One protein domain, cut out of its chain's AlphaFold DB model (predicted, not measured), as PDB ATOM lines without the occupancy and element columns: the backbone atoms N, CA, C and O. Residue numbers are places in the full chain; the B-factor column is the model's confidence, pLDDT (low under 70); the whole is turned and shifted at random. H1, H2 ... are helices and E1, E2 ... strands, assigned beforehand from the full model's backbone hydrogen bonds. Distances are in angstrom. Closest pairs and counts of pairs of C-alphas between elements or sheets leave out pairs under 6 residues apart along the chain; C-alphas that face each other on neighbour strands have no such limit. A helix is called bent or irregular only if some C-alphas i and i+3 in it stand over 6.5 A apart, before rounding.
ATOM      1  N   ASP A   6      87.825  62.485  69.539       69.56
ATOM      2  CA  ASP A   6      89.014  62.943  68.801       69.56
ATOM      3  C   ASP A   6      89.437  61.988  67.667       69.56
ATOM      4  O   ASP A   6      89.834  62.431  66.593       69.56
ATOM      5  N   GLU A   7      89.315  60.667  67.861       67.75
ATOM      6  CA  GLU A   7      89.613  59.694  66.799       67.75
ATOM      7  C   GLU A   7      88.546  59.752  65.697       67.75
ATOM      8  O   GLU A   7      88.860  59.611  64.519       67.75
ATOM      9  N   ARG A   8      87.273  59.980  66.051       67.31
ATOM     10  CA  ARG A   8      86.176  60.077  65.073       67.31
ATOM     11  C   ARG A   8      86.283  61.305  64.173       67.31
ATOM     12  O   ARG A   8      85.886  61.200  63.011       67.31
ATOM     13  N   ASP A   9      86.792  62.418  64.684       69.69
ATOM     14  CA  ASP A   9      86.973  63.636  63.893       69.69
ATOM     15  C   ASP A   9      88.168  63.513  62.928       69.69
ATOM     16  O   ASP A   9      88.020  63.831  61.749       69.69
ATOM     17  N   ASP A  10      89.277  62.885  63.340       72.81
ATOM     18  CA  ASP A  10      90.437  62.620  62.464       72.81
ATOM     19  C   ASP A  10      90.081  61.701  61.267       72.81
ATOM     20  O   ASP A  10      90.480  61.925  60.116       72.81
ATOM     21  N   TRP A  11      89.228  60.693  61.496       71.00
ATOM     22  CA  TRP A  11      88.706  59.829  60.426       71.00
ATOM     23  C   TRP A  11      87.778  60.564  59.445       71.00
ATOM     24  O   TRP A  11      87.774  60.248  58.247       71.00
ATOM     25  N   ARG A  12      86.973  61.523  59.926       71.62
ATOM     26  CA  ARG A  12      86.079  62.328  59.073       71.62
ATOM     27  C   ARG A  12      86.875  63.261  58.175       71.62
ATOM     28  O   ARG A  12      86.651  63.235  56.965       71.62
ATOM     29  N   ASP A  13      87.844  63.971  58.743       74.62
ATOM     30  CA  ASP A  13      88.726  64.875  58.003       74.62
ATOM     31  C   ASP A  13      89.509  64.116  56.923       74.62
ATOM     32  O   ASP A  13      89.604  64.561  55.777       74.62
ATOM     33  N   THR A  14      89.991  62.911  57.240       83.31
ATOM     34  CA  THR A  14      90.686  62.052  56.269       83.31
ATOM     35  C   THR A  14      89.766  61.602  55.130       83.31
ATOM     36  O   THR A  14      90.174  61.573  53.967       83.31
ATOM     37  N   THR A  15      88.513  61.250  55.433       82.19
ATOM     38  CA  THR A  15      87.543  60.808  54.415       82.19
ATOM     39  C   THR A  15      87.180  61.952  53.473       82.19
ATOM     40  O   THR A  15      87.200  61.776  52.255       82.19
ATOM     41  N   GLU A  16      86.924  63.139  54.022       84.31
ATOM     42  CA  GLU A  16      86.617  64.327  53.231       84.31
ATOM     43  C   GLU A  16      87.796  64.727  52.331       84.31
ATOM     44  O   GLU A  16      87.607  64.974  51.139       84.31
ATOM     45  N   GLN A  17      89.028  64.708  52.851       86.56
ATOM     46  CA  GLN A  17      90.230  64.984  52.057       86.56
ATOM     47  C   GLN A  17      90.409  63.991  50.900       86.56
ATOM     48  O   GLN A  17      90.776  64.388  49.790       86.56
ATOM     49  N   LEU A  18      90.141  62.702  51.131       85.81
ATOM     50  CA  LEU A  18      90.213  61.680  50.086       85.81
ATOM     51  C   LEU A  18      89.160  61.902  48.999       85.81
ATOM     52  O   LEU A  18      89.476  61.774  47.814       85.81
ATOM     53  N   ASP A  19      87.935  62.255  49.378       84.44
ATOM     54  CA  ASP A  19      86.860  62.518  48.424       84.44
ATOM     55  C   ASP A  19      87.110  63.803  47.625       84.44
ATOM     56  O   ASP A  19      86.947  63.805  46.402       84.44
ATOM     57  N   GLN A  20      87.626  64.858  48.262       87.31
ATOM     58  CA  GLN A  20      88.072  66.069  47.569       87.31
ATOM     59  C   GLN A  20      89.209  65.772  46.578       87.31
ATOM     60  O   GLN A  20      89.177  66.238  45.438       87.31
ATOM     61  N   ALA A  21      90.199  64.963  46.969       88.31
ATOM     62  CA  ALA A  21      91.302  64.582  46.088       88.31
ATOM     63  C   ALA A  21      90.827  63.746  44.886       88.31
ATOM     64  O   ALA A  21      91.287  63.966  43.763       88.31
ATOM     65  N   ARG A  22      89.885  62.816  45.100       87.44
ATOM     66  CA  ARG A  22      89.235  62.050  44.023       87.44
ATOM     67  C   ARG A  22      88.492  62.970  43.068       87.44
ATOM     68  O   ARG A  22      88.712  62.882  41.863       87.44
ATOM     69  N   GLN A  23      87.678  63.887  43.593       87.31
ATOM     70  CA  GLN A  23      86.947  64.848  42.774       87.31
ATOM     71  C   GLN A  23      87.900  65.731  41.962       87.31
ATOM     72  O   GLN A  23      87.692  65.912  40.769       87.31
ATOM     73  N   ALA A  24      88.998  66.209  42.552       89.38
ATOM     74  CA  ALA A  24      89.980  67.021  41.838       89.38
ATOM     75  C   ALA A  24      90.672  66.257  40.691       89.38
ATOM     76  O   ALA A  24      90.889  66.821  39.616       89.38
ATOM     77  N   ARG A  25      91.007  64.973  40.892       90.62
ATOM     78  CA  ARG A  25      91.557  64.110  39.827       90.62
ATOM     79  C   ARG A  25      90.542  63.872  38.719       90.62
ATOM     80  O   ARG A  25      90.875  63.990  37.542       90.62
ATOM     81  N   SER A  26      89.313  63.580  39.119       90.56
ATOM     82  CA  SER A  26      88.167  63.390  38.245       90.56
ATOM     83  C   SER A  26      87.945  64.641  37.373       90.56
ATOM     84  O   SER A  26      88.000  64.563  36.148       90.56
ATOM     85  N   ASP A  27      87.874  65.833  37.968       92.62
ATOM     86  CA  ASP A  27      87.763  67.105  37.240       92.62
ATOM     87  C   ASP A  27      88.943  67.342  36.286       92.62
ATOM     88  O   ASP A  27      88.760  67.817  35.164       92.62
ATOM     89  N   ALA A  28      90.169  67.016  36.708       92.94
ATOM     90  CA  ALA A  28      91.353  67.158  35.867       92.94
ATOM     91  C   ALA A  28      91.306  66.240  34.633       92.94
ATOM     92  O   ALA A  28      91.745  66.655  33.558       92.94
ATOM     93  N   ALA A  29      90.748  65.033  34.767       92.25
ATOM     94  CA  ALA A  29      90.567  64.099  33.659       92.25
ATOM     95  C   ALA A  29      89.494  64.573  32.664       92.25
ATOM     96  O   ALA A  29      89.683  64.461  31.452       92.25
ATOM     97  N   TRP A  30      88.390  65.142  33.159       95.69
ATOM     98  CA  TRP A  30      87.258  65.559  32.323       95.69
ATOM     99  C   TRP A  30      87.422  66.942  31.692       95.69
ATOM    100  O   TRP A  30      86.890  67.186  30.611       95.69
ATOM    101  N   ARG A  31      88.189  67.852  32.295       95.81
ATOM    102  CA  ARG A  31      88.292  69.236  31.808       95.81
ATOM    103  C   ARG A  31      88.753  69.367  30.345       95.81
ATOM    104  O   ARG A  31      88.133  70.145  29.616       95.81
ATOM    105  N   PRO A  32      89.785  68.644  29.858       96.88
ATOM    106  CA  PRO A  32      90.168  68.704  28.444       96.88
ATOM    107  C   PRO A  32      89.053  68.214  27.512       96.88
ATOM    108  O   PRO A  32      88.824  68.802  26.454       96.88
ATOM    109  N   PHE A  33      88.339  67.164  27.930       96.75
ATOM    110  CA  PHE A  33      87.180  66.630  27.223       96.75
ATOM    111  C   PHE A  33      86.064  67.684  27.130       96.75
ATOM    112  O   PHE A  33      85.601  68.000  26.033       96.75
ATOM    113  N   GLU A  34      85.677  68.293  28.253       97.12
ATOM    114  CA  GLU A  34      84.596  69.284  28.320       97.12
ATOM    115  C   GLU A  34      84.892  70.505  27.446       97.12
ATOM    116  O   GLU A  34      84.041  70.935  26.665       97.12
ATOM    117  N   GLN A  35      86.120  71.031  27.517       97.19
ATOM    118  CA  GLN A  35      86.550  72.181  26.719       97.19
ATOM    119  C   GLN A  35      86.496  71.888  25.219       97.19
ATOM    120  O   GLN A  35      85.951  72.681  24.447       97.19
ATOM    121  N   LYS A  36      87.038  70.738  24.802       97.88
ATOM    122  CA  LYS A  36      87.024  70.303  23.403       97.88
ATOM    123  C   LYS A  36      85.595  70.181  22.881       97.88
ATOM    124  O   LYS A  36      85.278  70.716  21.821       97.88
ATOM    125  N   TRP A  37      84.732  69.484  23.612       98.19
ATOM    126  CA  TRP A  37      83.387  69.183  23.131       98.19
ATOM    127  C   TRP A  37      82.450  70.381  23.175       98.19
ATOM    128  O   TRP A  37      81.680  70.567  22.233       98.19
ATOM    129  N   ALA A  38      82.578  71.261  24.170       97.56
ATOM    130  CA  ALA A  38      81.877  72.540  24.161       97.56
ATOM    131  C   ALA A  38      82.251  73.377  22.925       97.56
ATOM    132  O   ALA A  38      81.369  73.922  22.260       97.56
ATOM    133  N   ALA A  39      83.540  73.418  22.562       97.50
ATOM    134  CA  ALA A  39      84.027  74.161  21.399       97.50
ATOM    135  C   ALA A  39      83.562  73.586  20.047       97.50
ATOM    136  O   ALA A  39      83.487  74.330  19.070       97.50
ATOM    137  N   LEU A  40      83.238  72.291  19.973       98.12
ATOM    138  CA  LEU A  40      82.736  71.646  18.755       98.12
ATOM    139  C   LEU A  40      81.205  71.698  18.646       98.12
ATOM    140  O   LEU A  40      80.672  72.004  17.578       98.12
ATOM    141  N   VAL A  41      80.492  71.415  19.740       98.12
ATOM    142  CA  VAL A  41      79.023  71.303  19.749       98.12
ATOM    143  C   VAL A  41      78.352  72.670  19.675       98.12
ATOM    144  O   VAL A  41      77.443  72.851  18.865       98.12
ATOM    145  N   ALA A  42      78.811  73.650  20.461       97.31
ATOM    146  CA  ALA A  42      78.181  74.968  20.519       97.31
ATOM    147  C   ALA A  42      78.058  75.661  19.144       97.31
ATOM    148  O   ALA A  42      76.951  76.088  18.791       97.31
ATOM    149  N   PRO A  43      79.118  75.759  18.312       97.69
ATOM    150  CA  PRO A  43      78.986  76.371  16.991       97.69
ATOM    151  C   PRO A  43      78.122  75.544  16.026       97.69
ATOM    152  O   PRO A  43      77.387  76.132  15.229       97.69
ATOM    153  N   ALA A  44      78.164  74.209  16.102       97.56
ATOM    154  CA  ALA A  44      77.322  73.342  15.278       97.56
ATOM    155  C   ALA A  44      75.830  73.539  15.602       97.56
ATOM    156  O   ALA A  44      75.011  73.717  14.699       97.56
ATOM    157  N   PHE A  45      75.484  73.612  16.888       97.31
ATOM    158  CA  PHE A  45      74.115  73.861  17.329       97.31
ATOM    159  C   PHE A  45      73.648  75.280  16.982       97.31
ATOM    160  O   PHE A  45      72.541  75.476  16.480       97.31
ATOM    161  N   ALA A  46      74.513  76.283  17.149       95.56
ATOM    162  CA  ALA A  46      74.213  77.654  16.743       95.56
ATOM    163  C   ALA A  46      73.949  77.783  15.230       95.56
ATOM    164  O   ALA A  46      73.145  78.622  14.812       95.56
ATOM    165  N   ALA A  47      74.604  76.966  14.395       94.44
ATOM    166  CA  ALA A  47      74.322  76.905  12.963       94.44
ATOM    167  C   ALA A  47      72.913  76.361  12.681       94.44
ATOM    168  O   ALA A  47      72.182  76.984  11.911       94.44
ATOM    169  N   LEU A  48      72.502  75.282  13.360       95.00
ATOM    170  CA  LEU A  48      71.143  74.740  13.262       95.00
ATOM    171  C   LEU A  48      70.086  75.770  13.697       95.00
ATOM    172  O   LEU A  48      69.143  76.042  12.954       95.00
ATOM    173  N   LEU A  49      70.282  76.432  14.844       93.94
ATOM    174  CA  LEU A  49      69.360  77.470  15.324       93.94
ATOM    175  C   LEU A  49      69.187  78.622  14.327       93.94
ATOM    176  O   LEU A  49      68.106  79.200  14.222       93.94
ATOM    177  N   ARG A  50      70.244  78.982  13.593       93.06
ATOM    178  CA  ARG A  50      70.178  80.033  12.570       93.06
ATOM    179  C   ARG A  50      69.281  79.631  11.402       93.06
ATOM    180  O   ARG A  50      68.557  80.478  10.890       93.06
ATOM    181  N   ILE A  51      69.321  78.359  11.003       91.94
ATOM    182  CA  ILE A  51      68.447  77.817   9.955       91.94
ATOM    183  C   ILE A  51      66.990  77.893  10.413       91.94
ATOM    184  O   ILE A  51      66.145  78.379   9.666       91.94
ATOM    185  N   TRP A  52      66.707  77.499  11.657       90.44
ATOM    186  CA  TRP A  52      65.352  77.535  12.214       90.44
ATOM    187  C   TRP A  52      64.795  78.949  12.396       90.44
ATOM    188  O   TRP A  52      63.613  79.161  12.163       90.44
ATOM    189  N   ARG A  53      65.626  79.932  12.762       90.31
ATOM    190  CA  ARG A  53      65.178  81.329  12.932       90.31
ATOM    191  C   ARG A  53      64.839  82.039  11.617       90.31
ATOM    192  O   ARG A  53      64.110  83.026  11.641       90.31
ATOM    193  N   ASN A  54      65.353  81.574  10.481       84.94
ATOM    194  CA  ASN A  54      65.145  82.207   9.175       84.94
ATOM    195  C   ASN A  54      63.871  81.677   8.481       84.94
ATOM    196  O   ASN A  54      63.929  81.169   7.362       84.94
ATOM    197  N   GLU A  55      62.715  81.789   9.146       63.84
ATOM    198  CA  GLU A  55      61.479  81.057   8.810       63.84
ATOM    199  C   GLU A  55      60.905  81.214   7.385       63.84
ATOM    200  O   GLU A  55      60.386  80.219   6.882       63.84
ATOM    201  N   PRO A  56      61.021  82.335   6.645       64.38
ATOM    202  CA  PRO A  56      60.568  82.342   5.251       64.38
ATOM    203  C   PRO A  56      61.569  81.706   4.261       64.38
ATOM    204  O   PRO A  56      61.218  81.510   3.101       64.38
ATOM    205  N   ALA A  57      62.798  81.373   4.683       70.69
ATOM    206  CA  ALA A  57      63.877  80.844   3.834       70.69
ATOM    207  C   ALA A  57      64.439  79.500   4.337       70.69
ATOM    208  O   ALA A  57      65.604  79.170   4.086       70.69
ATOM    209  N   ARG A  58      63.635  78.725   5.077       79.75
ATOM    210  CA  ARG A  58      64.059  77.433   5.629       79.75
ATOM    211  C   ARG A  58      64.461  76.502   4.484       79.75
ATOM    212  O   ARG A  58      63.644  76.178   3.627       79.75
ATOM    213  N   ASN A  59      65.731  76.104   4.454       88.44
ATOM    214  CA  ASN A  59      66.268  75.163   3.476       88.44
ATOM    215  C   ASN A  59      66.307  73.764   4.116       88.44
ATOM    216  O   ASN A  59      67.181  73.529   4.956       88.44
ATOM    217  N   PRO A  60      65.411  72.834   3.728       92.31
ATOM    218  CA  PRO A  60      65.347  71.507   4.337       92.31
ATOM    219  C   PRO A  60      66.637  70.697   4.177       92.31
ATOM    220  O   PRO A  60      66.973  69.916   5.060       92.31
ATOM    221  N   ALA A  61      67.380  70.895   3.082       93.12
ATOM    222  CA  ALA A  61      68.647  70.200   2.864       93.12
ATOM    223  C   ALA A  61      69.715  70.681   3.856       93.12
ATOM    224  O   ALA A  61      70.344  69.871   4.526       93.12
ATOM    225  N   ALA A  62      69.841  72.000   4.033       92.75
ATOM    226  CA  ALA A  62      70.771  72.568   5.007       92.75
ATOM    227  C   ALA A  62      70.417  72.171   6.452       92.75
ATOM    228  O   ALA A  62      71.305  71.964   7.274       92.75
ATOM    229  N   GLU A  63      69.121  72.070   6.769       94.38
ATOM    230  CA  GLU A  63      68.651  71.577   8.066       94.38
ATOM    231  C   GLU A  63      69.036  70.109   8.282       94.38
ATOM    232  O   GLU A  63      69.604  69.779   9.323       94.38
ATOM    233  N   ALA A  64      68.781  69.246   7.295       95.38
ATOM    234  CA  ALA A  64      69.146  67.835   7.357       95.38
ATOM    235  C   ALA A  64      70.663  67.643   7.539       95.38
ATOM    236  O   ALA A  64      71.075  66.868   8.401       95.38
ATOM    237  N   ASP A  65      71.483  68.399   6.805       96.38
ATOM    238  CA  ASP A  65      72.944  68.365   6.925       96.38
ATOM    239  C   ASP A  65      73.416  68.817   8.319       96.38
ATOM    240  O   ASP A  65      74.292  68.195   8.924       96.38
ATOM    241  N   ALA A  66      72.816  69.880   8.867       95.75
ATOM    242  CA  ALA A  66      73.148  70.379  10.200       95.75
ATOM    243  C   ALA A  66      72.780  69.374  11.305       95.75
ATOM    244  O   ALA A  66      73.571  69.162  12.228       95.75
ATOM    245  N   ILE A  67      71.614  68.726  11.195       96.75
ATOM    246  CA  ILE A  67      71.182  67.660  12.111       96.75
ATOM    247  C   ILE A  67      72.123  66.455  12.008       96.75
ATOM    248  O   ILE A  67      72.571  65.943  13.032       96.75
ATOM    249  N   ALA A  68      72.470  66.021  10.793       97.50
ATOM    250  CA  ALA A  68      73.386  64.903  10.584       97.50
ATOM    251  C   ALA A  68      74.768  65.173  11.203       97.50
ATOM    252  O   ALA A  68      75.308  64.315  11.899       97.50
ATOM    253  N   ASN A  69      75.305  66.383  11.021       97.44
ATOM    254  CA  ASN A  69      76.571  66.792  11.627       97.44
ATOM    255  C   ASN A  69      76.516  66.806  13.166       97.44
ATOM    256  O   ASN A  69      77.462  66.367  13.818       97.44
ATOM    257  N   LEU A  70      75.419  67.283  13.766       97.62
ATOM    258  CA  LEU A  70      75.241  67.239  15.222       97.62
ATOM    259  C   LEU A  70      75.148  65.808  15.750       97.62
ATOM    260  O   LEU A  70      75.813  65.486  16.729       97.62
ATOM    261  N   ASN A  71      74.386  64.941  15.084       97.69
ATOM    262  CA  ASN A  71      74.261  63.539  15.477       97.69
ATOM    263  C   ASN A  71      75.610  62.806  15.418       97.69
ATOM    264  O   ASN A  71      75.936  62.045  16.330       97.69
ATOM    265  N   ASP A  72      76.427  63.073  14.397       98.31
ATOM    266  CA  ASP A  72      77.794  62.548  14.317       98.31
ATOM    267  C   ASP A  72      78.681  63.065  15.466       98.31
ATOM    268  O   ASP A  72      79.398  62.287  16.104       98.31
ATOM    269  N   LEU A  73      78.602  64.362  15.786       98.31
ATOM    270  CA  LEU A  73      79.310  64.934  16.936       98.31
ATOM    271  C   LEU A  73      78.877  64.278  18.252       98.31
ATOM    272  O   LEU A  73      79.743  63.924  19.047       98.31
ATOM    273  N   TYR A  74      77.576  64.073  18.473       98.50
ATOM    274  CA  TYR A  74      77.066  63.415  19.678       98.50
ATOM    275  C   TYR A  74      77.547  61.967  19.790       98.50
ATOM    276  O   TYR A  74      77.996  61.561  20.859       98.50
ATOM    277  N   GLY A  75      77.538  61.203  18.694       98.19
ATOM    278  CA  GLY A  75      78.066  59.837  18.689       98.19
ATOM    279  C   GLY A  75      79.550  59.779  19.068       98.19
ATOM    280  O   GLY A  75      79.958  58.965  19.899       98.19
ATOM    281  N   ARG A  76      80.365  60.686  18.511       98.38
ATOM    282  CA  ARG A  76      81.795  60.781  18.849       98.38
ATOM    283  C   ARG A  76      82.029  61.250  20.289       98.38
ATOM    284  O   ARG A  76      82.905  60.703  20.955       98.38
ATOM    285  N   LEU A  77      81.230  62.200  20.776       98.38
ATOM    286  CA  LEU A  77      81.286  62.702  22.151       98.38
ATOM    287  C   LEU A  77      80.968  61.591  23.150       98.38
ATOM    288  O   LEU A  77      81.733  61.391  24.087       98.38
ATOM    289  N   ALA A  78      79.892  60.831  22.928       98.19
ATOM    290  CA  ALA A  78      79.502  59.722  23.798       98.19
ATOM    291  C   ALA A  78      80.614  58.670  23.883       98.19
ATOM    292  O   ALA A  78      80.953  58.195  24.966       98.19
ATOM    293  N   LYS A  79      81.225  58.337  22.740       97.88
ATOM    294  CA  LYS A  79      82.331  57.377  22.684       97.88
ATOM    295  C   LYS A  79      83.540  57.854  23.486       97.88
ATOM    296  O   LYS A  79      84.054  57.105  24.311       97.88
ATOM    297  N   GLU A  80      83.973  59.093  23.267       97.62
ATOM    298  CA  GLU A  80      85.117  59.652  23.991       97.62
ATOM    299  C   GLU A  80      84.804  59.820  25.485       97.62
ATOM    300  O   GLU A  80      85.682  59.610  26.309       97.62
ATOM    301  N   ALA A  81      83.549  60.091  25.860       97.25
ATOM    302  CA  ALA A  81      83.127  60.128  27.258       97.25
ATOM    303  C   ALA A  81      83.270  58.759  27.938       97.25
ATOM    304  O   ALA A  81      83.787  58.678  29.050       97.25
ATOM    305  N   ALA A  82      82.847  57.678  27.273       95.38
ATOM    306  CA  ALA A  82      83.016  56.319  27.788       95.38
ATOM    307  C   ALA A  82      84.507  55.941  27.910       95.38
ATOM    308  O   ALA A  82      84.904  55.294  28.880       95.38
ATOM    309  N   GLU A  83      85.343  56.391  26.967       95.06
ATOM    310  CA  GLU A  83      86.805  56.248  27.008       95.06
ATOM    311  C   GLU A  83      87.434  57.034  28.169       95.06
ATOM    312  O   GLU A  83      88.241  56.482  28.918       95.06
ATOM    313  N   THR A  84      87.045  58.297  28.366       95.19
ATOM    314  CA  THR A  84      87.504  59.138  29.483       95.19
ATOM    315  C   THR A  84      87.088  58.547  30.826       95.19
ATOM    316  O   THR A  84      87.920  58.465  31.726       95.19
ATOM    317  N   ALA A  85      85.850  58.063  30.954       93.06
ATOM    318  CA  ALA A  85      85.386  57.370  32.153       93.06
ATOM    319  C   ALA A  85      86.214  56.106  32.438       93.06
ATOM    320  O   ALA A  85      86.640  55.879  33.567       93.06
ATOM    321  N   PHE A  86      86.480  55.296  31.406       91.06
ATOM    322  CA  PHE A  86      87.262  54.067  31.532       91.06
ATOM    323  C   PHE A  86      88.728  54.322  31.920       91.06
ATOM    324  O   PHE A  86      89.246  53.670  32.822       91.06
ATOM    325  N   ALA A  87      89.404  55.255  31.243       89.25
ATOM    326  CA  ALA A  87      90.851  55.441  31.368       89.25
ATOM    327  C   ALA A  87      91.266  56.527  32.373       89.25
ATOM    328  O   ALA A  87      92.333  56.428  32.975       89.25
ATOM    329  N   GLY A  88      90.462  57.583  32.518       79.94
ATOM    330  CA  GLY A  88      90.814  58.791  33.269       79.94
ATOM    331  C   GLY A  88      90.080  58.958  34.597       79.94
ATOM    332  O   GLY A  88      90.567  59.686  35.456       79.94
ATOM    333  N   ASP A  89      88.941  58.288  34.784       79.44
ATOM    334  CA  ASP A  89      88.070  58.487  35.949       79.44
ATOM    335  C   ASP A  89      87.565  57.167  36.542       79.44
ATOM    336  O   ASP A  89      86.417  57.025  36.961       79.44
ATOM    337  N   PHE A  90      88.451  56.170  36.589       74.12
ATOM    338  CA  PHE A  90      88.064  54.850  37.071       74.12
ATOM    339  C   PHE A  90      87.624  54.870  38.549       74.12
ATOM    340  O   PHE A  90      86.747  54.110  38.963       74.12
ATOM    341  N   GLU A  91      88.218  55.766  39.344       74.94
ATOM    342  CA  GLU A  91      88.028  55.852  40.796       74.94
ATOM    343  C   GLU A  91      86.600  56.214  41.208       74.94
ATOM    344  O   GLU A  91      86.120  55.705  42.223       74.94
ATOM    345  N   THR A  92      85.912  57.066  40.440       80.25
ATOM    346  CA  THR A  92      84.549  57.506  40.780       80.25
ATOM    347  C   THR A  92      83.488  56.467  40.434       80.25
ATOM    348  O   THR A  92      82.400  56.497  41.011       80.25
ATOM    349  N   ARG A  93      83.807  55.504  39.555       84.69
ATOM    350  CA  ARG A  93      82.950  54.391  39.082       84.69
ATOM    351  C   ARG A  93      81.699  54.795  38.305       84.69
ATOM    352  O   ARG A  93      81.187  54.010  37.514       84.69
ATOM    353  N   SER A  94      81.164  55.978  38.558       89.25
ATOM    354  CA  SER A  94      80.031  56.564  37.864       89.25
ATOM    355  C   SER A  94      80.005  58.056  38.147       89.25
ATOM    356  O   SER A  94      80.465  58.503  39.199       89.25
ATOM    357  N   GLY A  95      79.410  58.829  37.250       91.69
ATOM    358  CA  GLY A  95      79.311  60.258  37.468       91.69
ATOM    359  C   GLY A  95      78.400  60.970  36.492       91.69
ATOM    360  O   GLY A  95      77.781  60.377  35.604       91.69
ATOM    361  N   PHE A  96      78.326  62.274  36.721       94.94
ATOM    362  CA  PHE A  96      77.522  63.219  35.975       94.94
ATOM    363  C   PHE A  96      78.393  64.428  35.630       94.94
ATOM    364  O   PHE A  96      79.096  64.960  36.495       94.94
ATOM    365  N   ARG A  97      78.375  64.849  34.365       96.25
ATOM    366  CA  ARG A  97      79.043  66.066  33.881       96.25
ATOM    367  C   ARG A  97      78.059  66.943  33.142       96.25
ATOM    368  O   ARG A  97      77.122  66.443  32.522       96.25
ATOM    369  N   VAL A  98      78.301  68.247  33.179       96.94
ATOM    370  CA  VAL A  98      77.435  69.248  32.555       96.94
ATOM    371  C   VAL A  98      78.268  70.145  31.660       96.94
ATOM    372  O   VAL A  98      79.136  70.879  32.123       96.94
ATOM    373  N   LEU A  99      77.953  70.136  30.370       96.62
ATOM    374  CA  LEU A  99      78.432  71.120  29.413       96.62
ATOM    375  C   LEU A  99      77.362  72.210  29.310       96.62
ATOM    376  O   LEU A  99      76.419  72.116  28.521       96.62
ATOM    377  N   ALA A 100      77.481  73.223  30.167       93.69
ATOM    378  CA  ALA A 100      76.472  74.266  30.314       93.69
ATOM    379  C   ALA A 100      76.380  75.169  29.073       93.69
ATOM    380  O   ALA A 100      77.394  75.624  28.542       93.69
ATOM    381  N   GLY A 101      75.153  75.452  28.623       90.25
ATOM    382  CA  GLY A 101      74.872  76.426  27.560       90.25
ATOM    383  C   GLY A 101      75.368  76.045  26.159       90.25
ATOM    384  O   GLY A 101      75.293  76.857  25.235       90.25
ATOM    385  N   VAL A 102      75.868  74.822  25.956       94.38
ATOM    386  CA  VAL A 102      76.357  74.380  24.635       94.38
ATOM    387  C   VAL A 102      75.222  74.156  23.636       94.38
ATOM    388  O   VAL A 102      75.457  74.161  22.431       94.38
ATOM    389  N   LEU A 103      73.984  74.029  24.122       94.62
ATOM    390  CA  LEU A 103      72.765  73.948  23.319       94.62
ATOM    391  C   LEU A 103      71.975  75.270  23.411       94.62
ATOM    392  O   LEU A 103      70.753  75.310  23.550       94.62
ATOM    393  N   GLY A 104      72.685  76.401  23.356       91.81
ATOM    394  CA  GLY A 104      72.101  77.739  23.451       91.81
ATOM    395  C   GLY A 104      71.862  78.162  24.899       91.81
ATOM    396  O   GLY A 104      72.743  78.746  25.518       91.81
ATOM    397  N   ARG A 105      70.653  77.930  25.424       93.25
ATOM    398  CA  ARG A 105      70.372  78.091  26.867       93.25
ATOM    399  C   ARG A 105      70.446  76.768  27.615       93.25
ATOM    400  O   ARG A 105      70.607  76.785  28.828       93.25
ATOM    401  N   ASP A 106      70.362  75.669  26.881       95.50
ATOM    402  CA  ASP A 106      70.250  74.334  27.428       95.50
ATOM    403  C   ASP A 106      71.646  73.714  27.570       95.50
ATOM    404  O   ASP A 106      72.621  74.132  26.926       95.50
ATOM    405  N   SER A 107      71.735  72.711  28.431       96.75
ATOM    406  CA  SER A 107      72.964  72.000  28.750       96.75
ATOM    407  C   SER A 107      72.996  70.643  28.055       96.75
ATOM    408  O   SER A 107      71.968  69.996  27.847       96.75
ATOM    409  N   LEU A 108      74.203  70.180  27.740       97.75
ATOM    410  CA  LEU A 108      74.439  68.780  27.409       97.75
ATOM    411  C   LEU A 108      74.960  68.090  28.666       97.75
ATOM    412  O   LEU A 108      76.024  68.446  29.174       97.75
ATOM    413  N   CYS A 109      74.209  67.123  29.179       98.12
ATOM    414  CA  CYS A 109      74.629  66.333  30.330       98.12
ATOM    415  C   CYS A 109      75.264  65.023  29.867       98.12
ATOM    416  O   CYS A 109      74.759  64.371  28.954       98.12
ATOM    417  N   VAL A 110      76.351  64.624  30.522       97.69
ATOM    418  CA  VAL A 110      76.998  63.326  30.331       97.69
ATOM    419  C   VAL A 110      76.775  62.506  31.587       97.69
ATOM    420  O   VAL A 110      77.220  62.881  32.670       97.69
ATOM    421  N   VAL A 111      76.104  61.373  31.437       95.88
ATOM    422  CA  VAL A 111      76.001  60.346  32.471       95.88
ATOM    423  C   VAL A 111      76.974  59.243  32.103       95.88
ATOM    424  O   VAL A 111      76.918  58.750  30.982       95.88
ATOM    425  N   PHE A 112      77.837  58.824  33.023       94.44
ATOM    426  CA  PHE A 112      78.738  57.702  32.772       94.44
ATOM    427  C   PHE A 112      78.741  56.706  33.923       94.44
ATOM    428  O   PHE A 112      78.476  57.044  35.082       94.44
ATOM    429  N   ASN A 113      79.056  55.464  33.582       91.44
ATOM    430  CA  ASN A 113      79.247  54.373  34.521       91.44
ATOM    431  C   ASN A 113      80.393  53.509  34.005       91.44
ATOM    432  O   ASN A 113      80.326  53.020  32.882       91.44
ATOM    433  N   ASN A 114      81.431  53.353  34.810       85.19
ATOM    434  CA  ASN A 114      82.576  52.482  34.573       85.19
ATOM    435  C   ASN A 114      82.653  51.384  35.644       85.19
ATOM    436  O   ASN A 114      83.736  50.872  35.931       85.19
ATOM    437  N   HIS A 115      81.526  51.061  36.288       75.50
ATOM    438  CA  HIS A 115      81.462  50.041  37.318       75.50
ATOM    439  C   HIS A 115      81.712  48.669  36.668       75.50
ATOM    440  O   HIS A 115      80.892  48.223  35.856       75.50
ATOM    441  N   PRO A 116      82.799  47.961  37.036       62.72
ATOM    442  CA  PRO A 116      83.025  46.592  36.607       62.72
ATOM    443  C   PRO A 116      81.940  45.725  37.237       62.72
ATOM    444  O   PRO A 116      82.108  45.177  38.326       62.72
ATOM    445  N   TYR A 117      80.802  45.550  36.579       63.16
ATOM    446  CA  TYR A 117      79.926  44.429  36.890       63.16
ATOM    447  C   TYR A 117      80.512  43.160  36.268       63.16
ATOM    448  O   TYR A 117      79.823  42.440  35.554       63.16
ATOM    449  N   GLU A 118      81.789  42.880  36.552       57.62
ATOM    450  CA  GLU A 118      82.555  41.762  35.985       57.62
ATOM    451  C   GLU A 118      81.892  40.401  36.292       57.62
ATOM    452  O   GLU A 118      82.154  39.415  35.616       57.62
ATOM    453  N   GLY A 119      80.942  40.358  37.240       63.62
ATOM    454  CA  GLY A 119      80.067  39.208  37.495       63.62
ATOM    455  C   GLY A 119      78.560  39.423  37.280       63.62
ATOM    456  O   GLY A 119      77.802  38.477  37.478       63.62
ATOM    457  N   PHE A 120      78.089  40.624  36.911       72.50
ATOM    458  CA  PHE A 120      76.649  40.954  36.847       72.50
ATOM    459  C   PHE A 120      76.262  41.886  35.675       72.50
ATOM    460  O   PHE A 120      75.607  42.905  35.903       72.50
ATOM    461  N   PRO A 121      76.609  41.573  34.413       71.12
ATOM    462  CA  PRO A 121      76.309  42.442  33.265       71.12
ATOM    463  C   PRO A 121      74.809  42.749  33.111       71.12
ATOM    464  O   PRO A 121      74.424  43.870  32.794       71.12
ATOM    465  N   THR A 122      73.940  41.796  33.458       79.50
ATOM    466  CA  THR A 122      72.480  41.983  33.438       79.50
ATOM    467  C   THR A 122      71.993  43.066  34.399       79.50
ATOM    468  O   THR A 122      70.944  43.664  34.166       79.50
ATOM    469  N   ARG A 123      72.740  43.343  35.475       81.44
ATOM    470  CA  ARG A 123      72.415  44.403  36.432       81.44
ATOM    471  C   ARG A 123      72.645  45.782  35.825       81.44
ATOM    472  O   ARG A 123      71.759  46.622  35.928       81.44
ATOM    473  N   ARG A 124      73.784  45.982  35.155       83.56
ATOM    474  CA  ARG A 124      74.104  47.220  34.427       83.56
ATOM    475  C   ARG A 124      72.998  47.565  33.441       83.56
ATOM    476  O   ARG A 124      72.462  48.666  33.469       83.56
ATOM    477  N   ASP A 125      72.640  46.598  32.601       85.50
ATOM    478  CA  ASP A 125      71.646  46.801  31.549       85.50
ATOM    479  C   ASP A 125      70.263  47.067  32.144       85.50
ATOM    480  O   ASP A 125      69.518  47.897  31.632       85.50
ATOM    481  N   LYS A 126      69.923  46.410  33.260       87.50
ATOM    482  CA  LYS A 126      68.683  46.676  33.992       87.50
ATOM    483  C   LYS A 126      68.650  48.101  34.552       87.50
ATOM    484  O   LYS A 126      67.686  48.808  34.288       87.50
ATOM    485  N   GLU A 127      69.686  48.530  35.270       88.44
ATOM    486  CA  GLU A 127      69.783  49.888  35.833       88.44
ATOM    487  C   GLU A 127      69.738  50.954  34.730       88.44
ATOM    488  O   GLU A 127      69.016  51.947  34.841       88.44
ATOM    489  N   LEU A 128      70.456  50.719  33.630       90.19
ATOM    490  CA  LEU A 128      70.461  51.598  32.467       90.19
ATOM    491  C   LEU A 128      69.076  51.677  31.809       90.19
ATOM    492  O   LEU A 128      68.596  52.770  31.510       90.19
ATOM    493  N   ASN A 129      68.404  50.542  31.614       92.50
ATOM    494  CA  ASN A 129      67.064  50.508  31.030       92.50
ATOM    495  C   ASN A 129      66.018  51.163  31.942       92.50
ATOM    496  O   ASN A 129      65.152  51.884  31.450       92.50
ATOM    497  N   GLU A 130      66.111  50.971  33.259       93.50
ATOM    498  CA  GLU A 130      65.262  51.660  34.238       93.50
ATOM    499  C   GLU A 130      65.468  53.178  34.190       93.50
ATOM    500  O   GLU A 130      64.500  53.943  34.217       93.50
ATOM    501  N   PHE A 131      66.720  53.630  34.075       94.56
ATOM    502  CA  PHE A 131      67.029  55.048  33.942       94.56
ATOM    503  C   PHE A 131      66.509  55.628  32.619       94.56
ATOM    504  O   PHE A 131      65.849  56.664  32.633       94.56
ATOM    505  N   ARG A 132      66.703  54.933  31.490       96.06
ATOM    506  CA  ARG A 132      66.165  55.324  30.174       96.06
ATOM    507  C   ARG A 132      64.645  55.401  30.143       96.06
ATOM    508  O   ARG A 132      64.096  56.349  29.588       96.06
ATOM    509  N   ALA A 133      63.964  54.436  30.758       96.12
ATOM    510  CA  ALA A 133      62.509  54.452  30.862       96.12
ATOM    511  C   ALA A 133      62.023  55.696  31.621       96.12
ATOM    512  O   ALA A 133      61.076  56.351  31.193       96.12
ATOM    513  N   TRP A 134      62.712  56.061  32.705       96.44
ATOM    514  CA  TRP A 134      62.408  57.284  33.442       96.44
ATOM    515  C   TRP A 134      62.713  58.560  32.643       96.44
ATOM    516  O   TRP A 134      61.911  59.489  32.673       96.44
ATOM    517  N   LEU A 135      63.829  58.611  31.903       96.50
ATOM    518  CA  LEU A 135      64.153  59.751  31.032       96.50
ATOM    519  C   LEU A 135      63.050  59.982  29.989       96.50
ATOM    520  O   LEU A 135      62.627  61.117  29.785       96.50
ATOM    521  N   ALA A 136      62.548  58.905  29.380       95.38
ATOM    522  CA  ALA A 136      61.452  58.974  28.418       95.38
ATOM    523  C   ALA A 136      60.141  59.472  29.054       95.38
ATOM    524  O   ALA A 136      59.457  60.299  28.454       95.38
ATOM    525  N   ASP A 137      59.813  59.015  30.267       96.31
ATOM    526  CA  ASP A 137      58.615  59.431  31.014       96.31
ATOM    527  C   ASP A 137      58.621  60.933  31.346       96.31
ATOM    528  O   ASP A 137      57.610  61.616  31.194       96.31
ATOM    529  N   VAL A 138      59.784  61.479  31.722       95.31
ATOM    530  CA  VAL A 138      59.937  62.907  32.058       95.31
ATOM    531  C   VAL A 138      60.310  63.792  30.860       95.31
ATOM    532  O   VAL A 138      60.531  64.992  31.026       95.31
ATOM    533  N   GLY A 139      60.375  63.224  29.652       95.12
ATOM    534  CA  GLY A 139      60.655  63.958  28.415       95.12
ATOM    535  C   GLY A 139      62.097  64.455  28.266       95.12
ATOM    536  O   GLY A 139      62.338  65.398  27.513       95.12
ATOM    537  N   VAL A 140      63.061  63.848  28.962       95.69
ATOM    538  CA  VAL A 140      64.489  64.154  28.791       95.69
ATOM    539  C   VAL A 140      65.027  63.359  27.603       95.69
ATOM    540  O   VAL A 140      65.015  62.129  27.601       95.69
ATOM    541  N   GLY A 141      65.499  64.067  26.576       95.88
ATOM    542  CA  GLY A 141      65.984  63.450  25.342       95.88
ATOM    543  C   GLY A 141      67.374  62.834  25.499       95.88
ATOM    544  O   GLY A 141      68.333  63.543  25.802       95.88
ATOM    545  N   GLU A 142      67.498  61.534  25.225       97.81
ATOM    546  CA  GLU A 142      68.794  60.888  24.988       97.81
ATOM    547  C   GLU A 142      69.285  61.241  23.577       97.81
ATOM    548  O   GLU A 142      68.614  60.966  22.584       97.81
ATOM    549  N   LEU A 143      70.456  61.872  23.494       98.00
ATOM    550  CA  LEU A 143      71.071  62.321  22.245       98.00
ATOM    551  C   LEU A 143      71.986  61.254  21.638       98.00
ATOM    552  O   LEU A 143      72.041  61.104  20.420       98.00
ATOM    553  N   ALA A 144      72.732  60.539  22.482       98.25
ATOM    554  CA  ALA A 144      73.622  59.464  22.064       98.25
ATOM    555  C   ALA A 144      74.007  58.568  23.243       98.25
ATOM    556  O   ALA A 144      73.947  58.970  24.406       98.25
ATOM    557  N   HIS A 145      74.483  57.374  22.908       97.62
ATOM    558  CA  HIS A 145      75.016  56.397  23.840       97.62
ATOM    559  C   HIS A 145      76.227  55.704  23.227       97.62
ATOM    560  O   HIS A 145      76.238  55.408  22.030       97.62
ATOM    561  N   ALA A 146      77.224  55.415  24.054       96.38
ATOM    562  CA  ALA A 146      78.352  54.597  23.652       96.38
ATOM    563  C   ALA A 146      78.876  53.760  24.812       96.38
ATOM    564  O   ALA A 146      78.763  54.132  25.979       96.38
ATOM    565  N   GLU A 147      79.508  52.654  24.444       94.12
ATOM    566  CA  GLU A 147      80.147  51.702  25.338       94.12
ATOM    567  C   GLU A 147      81.644  51.591  25.005       94.12
ATOM    568  O   GLU A 147      82.051  51.726  23.844       94.12
ATOM    569  N   HIS A 148      82.474  51.347  26.017       92.69
ATOM    570  CA  HIS A 148      83.915  51.170  25.884       92.69
ATOM    571  C   HIS A 148      84.458  50.138  26.889       92.69
ATOM    572  O   HIS A 148      84.050  50.163  28.047       92.69
ATOM    573  N   PRO A 149      85.452  49.308  26.527       91.50
ATOM    574  CA  PRO A 149      85.918  49.008  25.173       91.50
ATOM    575  C   PRO A 149      84.817  48.484  24.249       91.50
ATOM    576  O   PRO A 149      83.907  47.795  24.687       91.50
ATOM    577  N   ALA A 150      84.907  48.773  22.951       87.50
ATOM    578  CA  ALA A 150      83.904  48.312  21.986       87.50
ATOM    579  C   ALA A 150      84.001  46.809  21.663       87.50
ATOM    580  O   ALA A 150      83.094  46.271  21.042       87.50
ATOM    581  N   ARG A 151      85.132  46.164  21.989       86.19
ATOM    582  CA  ARG A 151      85.404  44.735  21.772       86.19
ATOM    583  C   ARG A 151      86.426  44.224  22.783       86.19
ATOM    584  O   ARG A 151      87.299  44.982  23.208       86.19
ATOM    585  N   GLY A 152      86.391  42.922  23.058       86.19
ATOM    586  CA  GLY A 152      87.416  42.208  23.827       86.19
ATOM    587  C   GLY A 152      86.934  41.728  25.200       86.19
ATOM    588  O   GLY A 152      85.741  41.768  25.477       86.19
ATOM    589  N   PRO A 153      87.848  41.272  26.080       80.25
ATOM    590  CA  PRO A 153      87.489  40.678  27.377       80.25
ATOM    591  C   PRO A 153      86.726  41.611  28.326       80.25
ATOM    592  O   PRO A 153      86.058  41.146  29.242       80.25
ATOM    593  N   HIS A 154      86.829  42.921  28.101       81.88
ATOM    594  CA  HIS A 154      86.144  43.957  28.866       81.88
ATOM    595  C   HIS A 154      85.156  44.735  27.985       81.88
ATOM    596  O   HIS A 154      84.954  45.922  28.197       81.88
ATOM    597  N   GLU A 155      84.590  44.122  26.945       85.25
ATOM    598  CA  GLU A 155      83.616  44.803  26.087       85.25
ATOM    599  C   GLU A 155      82.466  45.413  26.905       85.25
ATOM    600  O   GLU A 155      81.888  44.771  27.783       85.25
ATOM    601  N   GLY A 156      82.185  46.688  26.642       85.12
ATOM    602  CA  GLY A 156      81.150  47.471  27.307       85.12
ATOM    603  C   GLY A 156      81.385  47.788  28.780       85.12
ATOM    604  O   GLY A 156      80.458  48.201  29.472       85.12
ATOM    605  N   HIS A 157      82.604  47.615  29.288       85.94
ATOM    606  CA  HIS A 157      82.922  47.855  30.697       85.94
ATOM    607  C   HIS A 157      82.444  49.216  31.223       85.94
ATOM    608  O   HIS A 157      81.936  49.315  32.337       85.94
ATOM    609  N   SER A 158      82.593  50.245  30.399       90.75
ATOM    610  CA  SER A 158      82.098  51.588  30.638       90.75
ATOM    611  C   SER A 158      81.035  51.951  29.618       90.75
ATOM    612  O   SER A 158      81.155  51.601  28.446       90.75
ATOM    613  N   TYR A 159      80.048  52.737  30.031       93.44
ATOM    614  CA  TYR A 159      79.148  53.426  29.116       93.44
ATOM    615  C   TYR A 159      79.112  54.925  29.399       93.44
ATOM    616  O   TYR A 159      79.402  55.379  30.510       93.44
ATOM    617  N   ALA A 160      78.672  55.683  28.399       96.31
ATOM    618  CA  ALA A 160      78.241  57.062  28.555       96.31
ATOM    619  C   ALA A 160      76.929  57.320  27.799       96.31
ATOM    620  O   ALA A 160      76.730  56.824  26.688       96.31
ATOM    621  N   LEU A 161      76.045  58.112  28.408       97.56
ATOM    622  CA  LEU A 161      74.816  58.638  27.820       97.56
ATOM    623  C   LEU A 161      74.929  60.152  27.735       97.56
ATOM    624  O   LEU A 161      75.331  60.808  28.698       97.56
ATOM    625  N   LEU A 162      74.514  60.699  26.598       98.38
ATOM    626  CA  LEU A 162      74.376  62.132  26.398       98.38
ATOM    627  C   LEU A 162      72.915  62.514  26.459       98.38
ATOM    628  O   LEU A 162      72.095  61.939  25.747       98.38
ATOM    629  N   LEU A 163      72.607  63.511  27.274       98.44
ATOM    630  CA  LEU A 163      71.247  63.956  27.521       98.44
ATOM    631  C   LEU A 163      71.113  65.436  27.174       98.44
ATOM    632  O   LEU A 163      71.997  66.242  27.480       98.44
ATOM    633  N   TRP A 164      69.983  65.795  26.576       97.62
ATOM    634  CA  TRP A 164      69.551  67.182  26.472       97.62
ATOM    635  C   TRP A 164      68.907  67.592  27.798       97.62
ATOM    636  O   TRP A 164      67.801  67.161  28.120       97.62
ATOM    637  N   CYS A 165      69.582  68.459  28.551       96.25
ATOM    638  CA  CYS A 165      69.084  69.009  29.806       96.25
ATOM    639  C   CYS A 165      68.614  70.454  29.617       96.25
ATOM    640  O   CYS A 165      69.402  71.337  29.279       96.25
ATOM    641  N   VAL A 166      67.334  70.719  29.869       95.00
ATOM    642  CA  VAL A 166      66.816  72.095  29.939       95.00
ATOM    643  C   VAL A 166      67.310  72.794  31.218       95.00
ATOM    644  O   VAL A 166      67.609  72.100  32.197       95.00
ATOM    645  N   PRO A 167      67.364  74.138  31.266       93.75
ATOM    646  CA  PRO A 167      67.880  74.867  32.419       93.75
ATOM    647  C   PRO A 167      67.204  74.465  33.732       93.75
ATOM    648  O   PRO A 167      65.983  74.554  33.863       93.75
ATOM    649  N   GLY A 168      68.006  74.049  34.711       92.44
ATOM    650  CA  GLY A 168      67.547  73.649  36.041       92.44
ATOM    651  C   GLY A 168      67.157  72.173  36.159       92.44
ATOM    652  O   GLY A 168      66.887  71.713  37.268       92.44
ATOM    653  N   SER A 169      67.148  71.411  35.059       95.56
ATOM    654  CA  SER A 169      66.887  69.963  35.097       95.56
ATOM    655  C   SER A 169      68.118  69.133  35.472       95.56
ATOM    656  O   SER A 169      67.973  67.977  35.862       95.56
ATOM    657  N   GLU A 170      69.322  69.708  35.414       95.69
ATOM    658  CA  GLU A 170      70.587  68.990  35.578       95.69
ATOM    659  C   GLU A 170      70.667  68.272  36.931       95.69
ATOM    660  O   GLU A 170      70.900  67.066  36.984       95.69
ATOM    661  N   GLN A 171      70.384  68.990  38.023       95.19
ATOM    662  CA  GLN A 171      70.410  68.432  39.383       95.19
ATOM    663  C   GLN A 171      69.338  67.357  39.593       95.19
ATOM    664  O   GLN A 171      69.542  66.401  40.339       95.19
ATOM    665  N   TYR A 172      68.186  67.500  38.931       95.69
ATOM    666  CA  TYR A 172      67.099  66.531  39.017       95.69
ATOM    667  C   TYR A 172      67.469  65.216  38.318       95.69
ATOM    668  O   TYR A 172      67.285  64.136  38.887       95.69
ATOM    669  N   VAL A 173      68.059  65.305  37.121       96.44
ATOM    670  CA  VAL A 173      68.570  64.149  36.373       96.44
ATOM    671  C   VAL A 173      69.720  63.481  37.125       96.44
ATOM    672  O   VAL A 173      69.707  62.259  37.284       96.44
ATOM    673  N   GLU A 174      70.672  64.256  37.650       95.50
ATOM    674  CA  GLU A 174      71.774  63.728  38.459       95.50
ATOM    675  C   GLU A 174      71.258  62.994  39.704       95.50
ATOM    676  O   GLU A 174      71.664  61.862  39.975       95.50
ATOM    677  N   GLY A 175      70.337  63.613  40.448       95.00
ATOM    678  CA  GLY A 175      69.752  63.024  41.648       95.00
ATOM    679  C   GLY A 175      69.055  61.698  41.356       95.00
ATOM    680  O   GLY A 175      69.252  60.719  42.083       95.00
ATOM    681  N   LYS A 176      68.299  61.622  40.253       95.00
ATOM    682  CA  LYS A 176      67.684  60.366  39.816       95.00
ATOM    683  C   LYS A 176      68.731  59.325  39.438       95.00
ATOM    684  O   LYS A 176      68.616  58.184  39.879       95.00
ATOM    685  N   TYR A 177      69.727  59.703  38.641       93.44
ATOM    686  CA  TYR A 177      70.778  58.790  38.209       93.44
ATOM    687  C   TYR A 177      71.499  58.167  39.408       93.44
ATOM    688  O   TYR A 177      71.590  56.942  39.518       93.44
ATOM    689  N   ARG A 178      71.912  59.005  40.368       90.44
ATOM    690  CA  ARG A 178      72.523  58.566  41.626       90.44
ATOM    691  C   ARG A 178      71.602  57.624  42.400       90.44
ATOM    692  O   ARG A 178      72.064  56.595  42.876       90.44
ATOM    693  N   ALA A 179      70.305  57.920  42.488       89.62
ATOM    694  CA  ALA A 179      69.344  57.057  43.178       89.62
ATOM    695  C   ALA A 179      69.116  55.699  42.485       89.62
ATOM    696  O   ALA A 179      68.768  54.732  43.163       89.62
ATOM    697  N   THR A 180      69.289  55.615  41.164       87.06
ATOM    698  CA  THR A 180      69.191  54.356  40.410       87.06
ATOM    699  C   THR A 180      70.466  53.522  40.544       87.06
ATOM    700  O   THR A 180      70.382  52.335  40.839       87.06
ATOM    701  N   VAL A 181      71.642  54.136  40.380       80.19
ATOM    702  CA  VAL A 181      72.927  53.413  40.313       80.19
ATOM    703  C   VAL A 181      73.546  53.147  41.690       80.19
ATOM    704  O   VAL A 181      74.180  52.115  41.889       80.19
ATOM    705  N   LEU A 182      73.348  54.031  42.675       71.00
ATOM    706  CA  LEU A 182      73.948  53.881  44.012       71.00
ATOM    707  C   LEU A 182      73.094  53.067  44.991       71.00
ATOM    708  O   LEU A 182      73.527  52.846  46.124       71.00
ATOM    709  N   LYS A 183      71.905  52.589  44.595       65.75
ATOM    710  CA  LYS A 183      71.159  51.627  45.414       65.75
ATOM    711  C   LYS A 183      71.934  50.309  45.473       65.75
ATOM    712  O   LYS A 183      71.881  49.464  44.578       65.75
TER     713      LYS A 183
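This is residues 6 to 183 of the 191 residues of an uncharacterized protein of Frigoriglobus tundricola (UniProt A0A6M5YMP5). What is the main picture? A twisted sheet of four strands has a long helical hairpin, H1b and H2, over one face and the shorter helices H3 and H4 over the other. Residues 6 to 18 of the arm H1a stick out free from this body. What is it made of? The printed part has 178 residues with named elements in the order H1 H2 E1 E2 H3 E3 E4 H4, of mixed class, and an antiparallel sheet ordered E1 E2 E4 E3. It is compact, with a radius of gyration of the C-alphas of 18.4 A, and spans 71 by 37 by 30 A.

Where are the strands? E1, residues 94 to 103, is 23.8 A long and bends by 67 degrees at residue 100. E2 is residues 106 to 113, E3 residues 141 to 148, and E4 residues 158 to 165. Where are the helices? H1, residues 6 to 53, by its hydrogen bonds assigned as one helix, is bent, with C-alphas 29 and 32 7.0 A apart; its arms are H1a, residues 6 to 29, 35.2 A, from C-alpha 6 at (89.014, 62.943, 68.801), and H1b, residues 32 to 53, 32.0 A. H2 is residues 60 to 88, 40.6 A, and H3 residues 121 to 137, 24.6 A. H4, residues 170 to 181, ends at (72.927, 53.413, 40.313).

Which strands pair? Within hydrogen-bond range are N 97 and O 110, 2.8 A, in the hairpin E1 and E2; N 109 and O 163, 2.9 A, between E2 and E4; and N 148 and O 158, 2.8 A, in the hairpin E3 and E4. E2, H3 and E3 form a split strand-helix-strand unit, two strands running the same way with E4 between them, its crossover right-handed. What is on the sheet? In three layers, helices on both faces, H2 is on one face at a height of 6.6 A, and H3 and H4 are on the opposite face at 10.4 A and 9.4 A. The closest C-alphas of H2 and E3 are those of Lys 79 and Ala 146, 4.9 A. H1b, on the same face as H2, lies over E1. How do helices meet? H1b and H2 touch at a shallow tilt of 16 degrees, opposite ways, closest at the C-alphas of Leu 48 and Ala 66, 5.7 A. H3 and H4 touch, closest at the C-alphas of Glu 127 and Thr 180, 6.4 A. Every O i to N i+4 pair is within hydrogen-bond range in H1a, H2, H3 and H4, and 16 of 18 are in H1b.

How far does it reach? The C-alphas farthest apart, of Asp 6 and Pro 56, are 72.3 A apart. Is it continuous and sure? The printed part has no cut and no long link. Its mean pLDDT is 89.9, with residues 6 to 9, 55 to 56, 116 to 119 and 183 under 70.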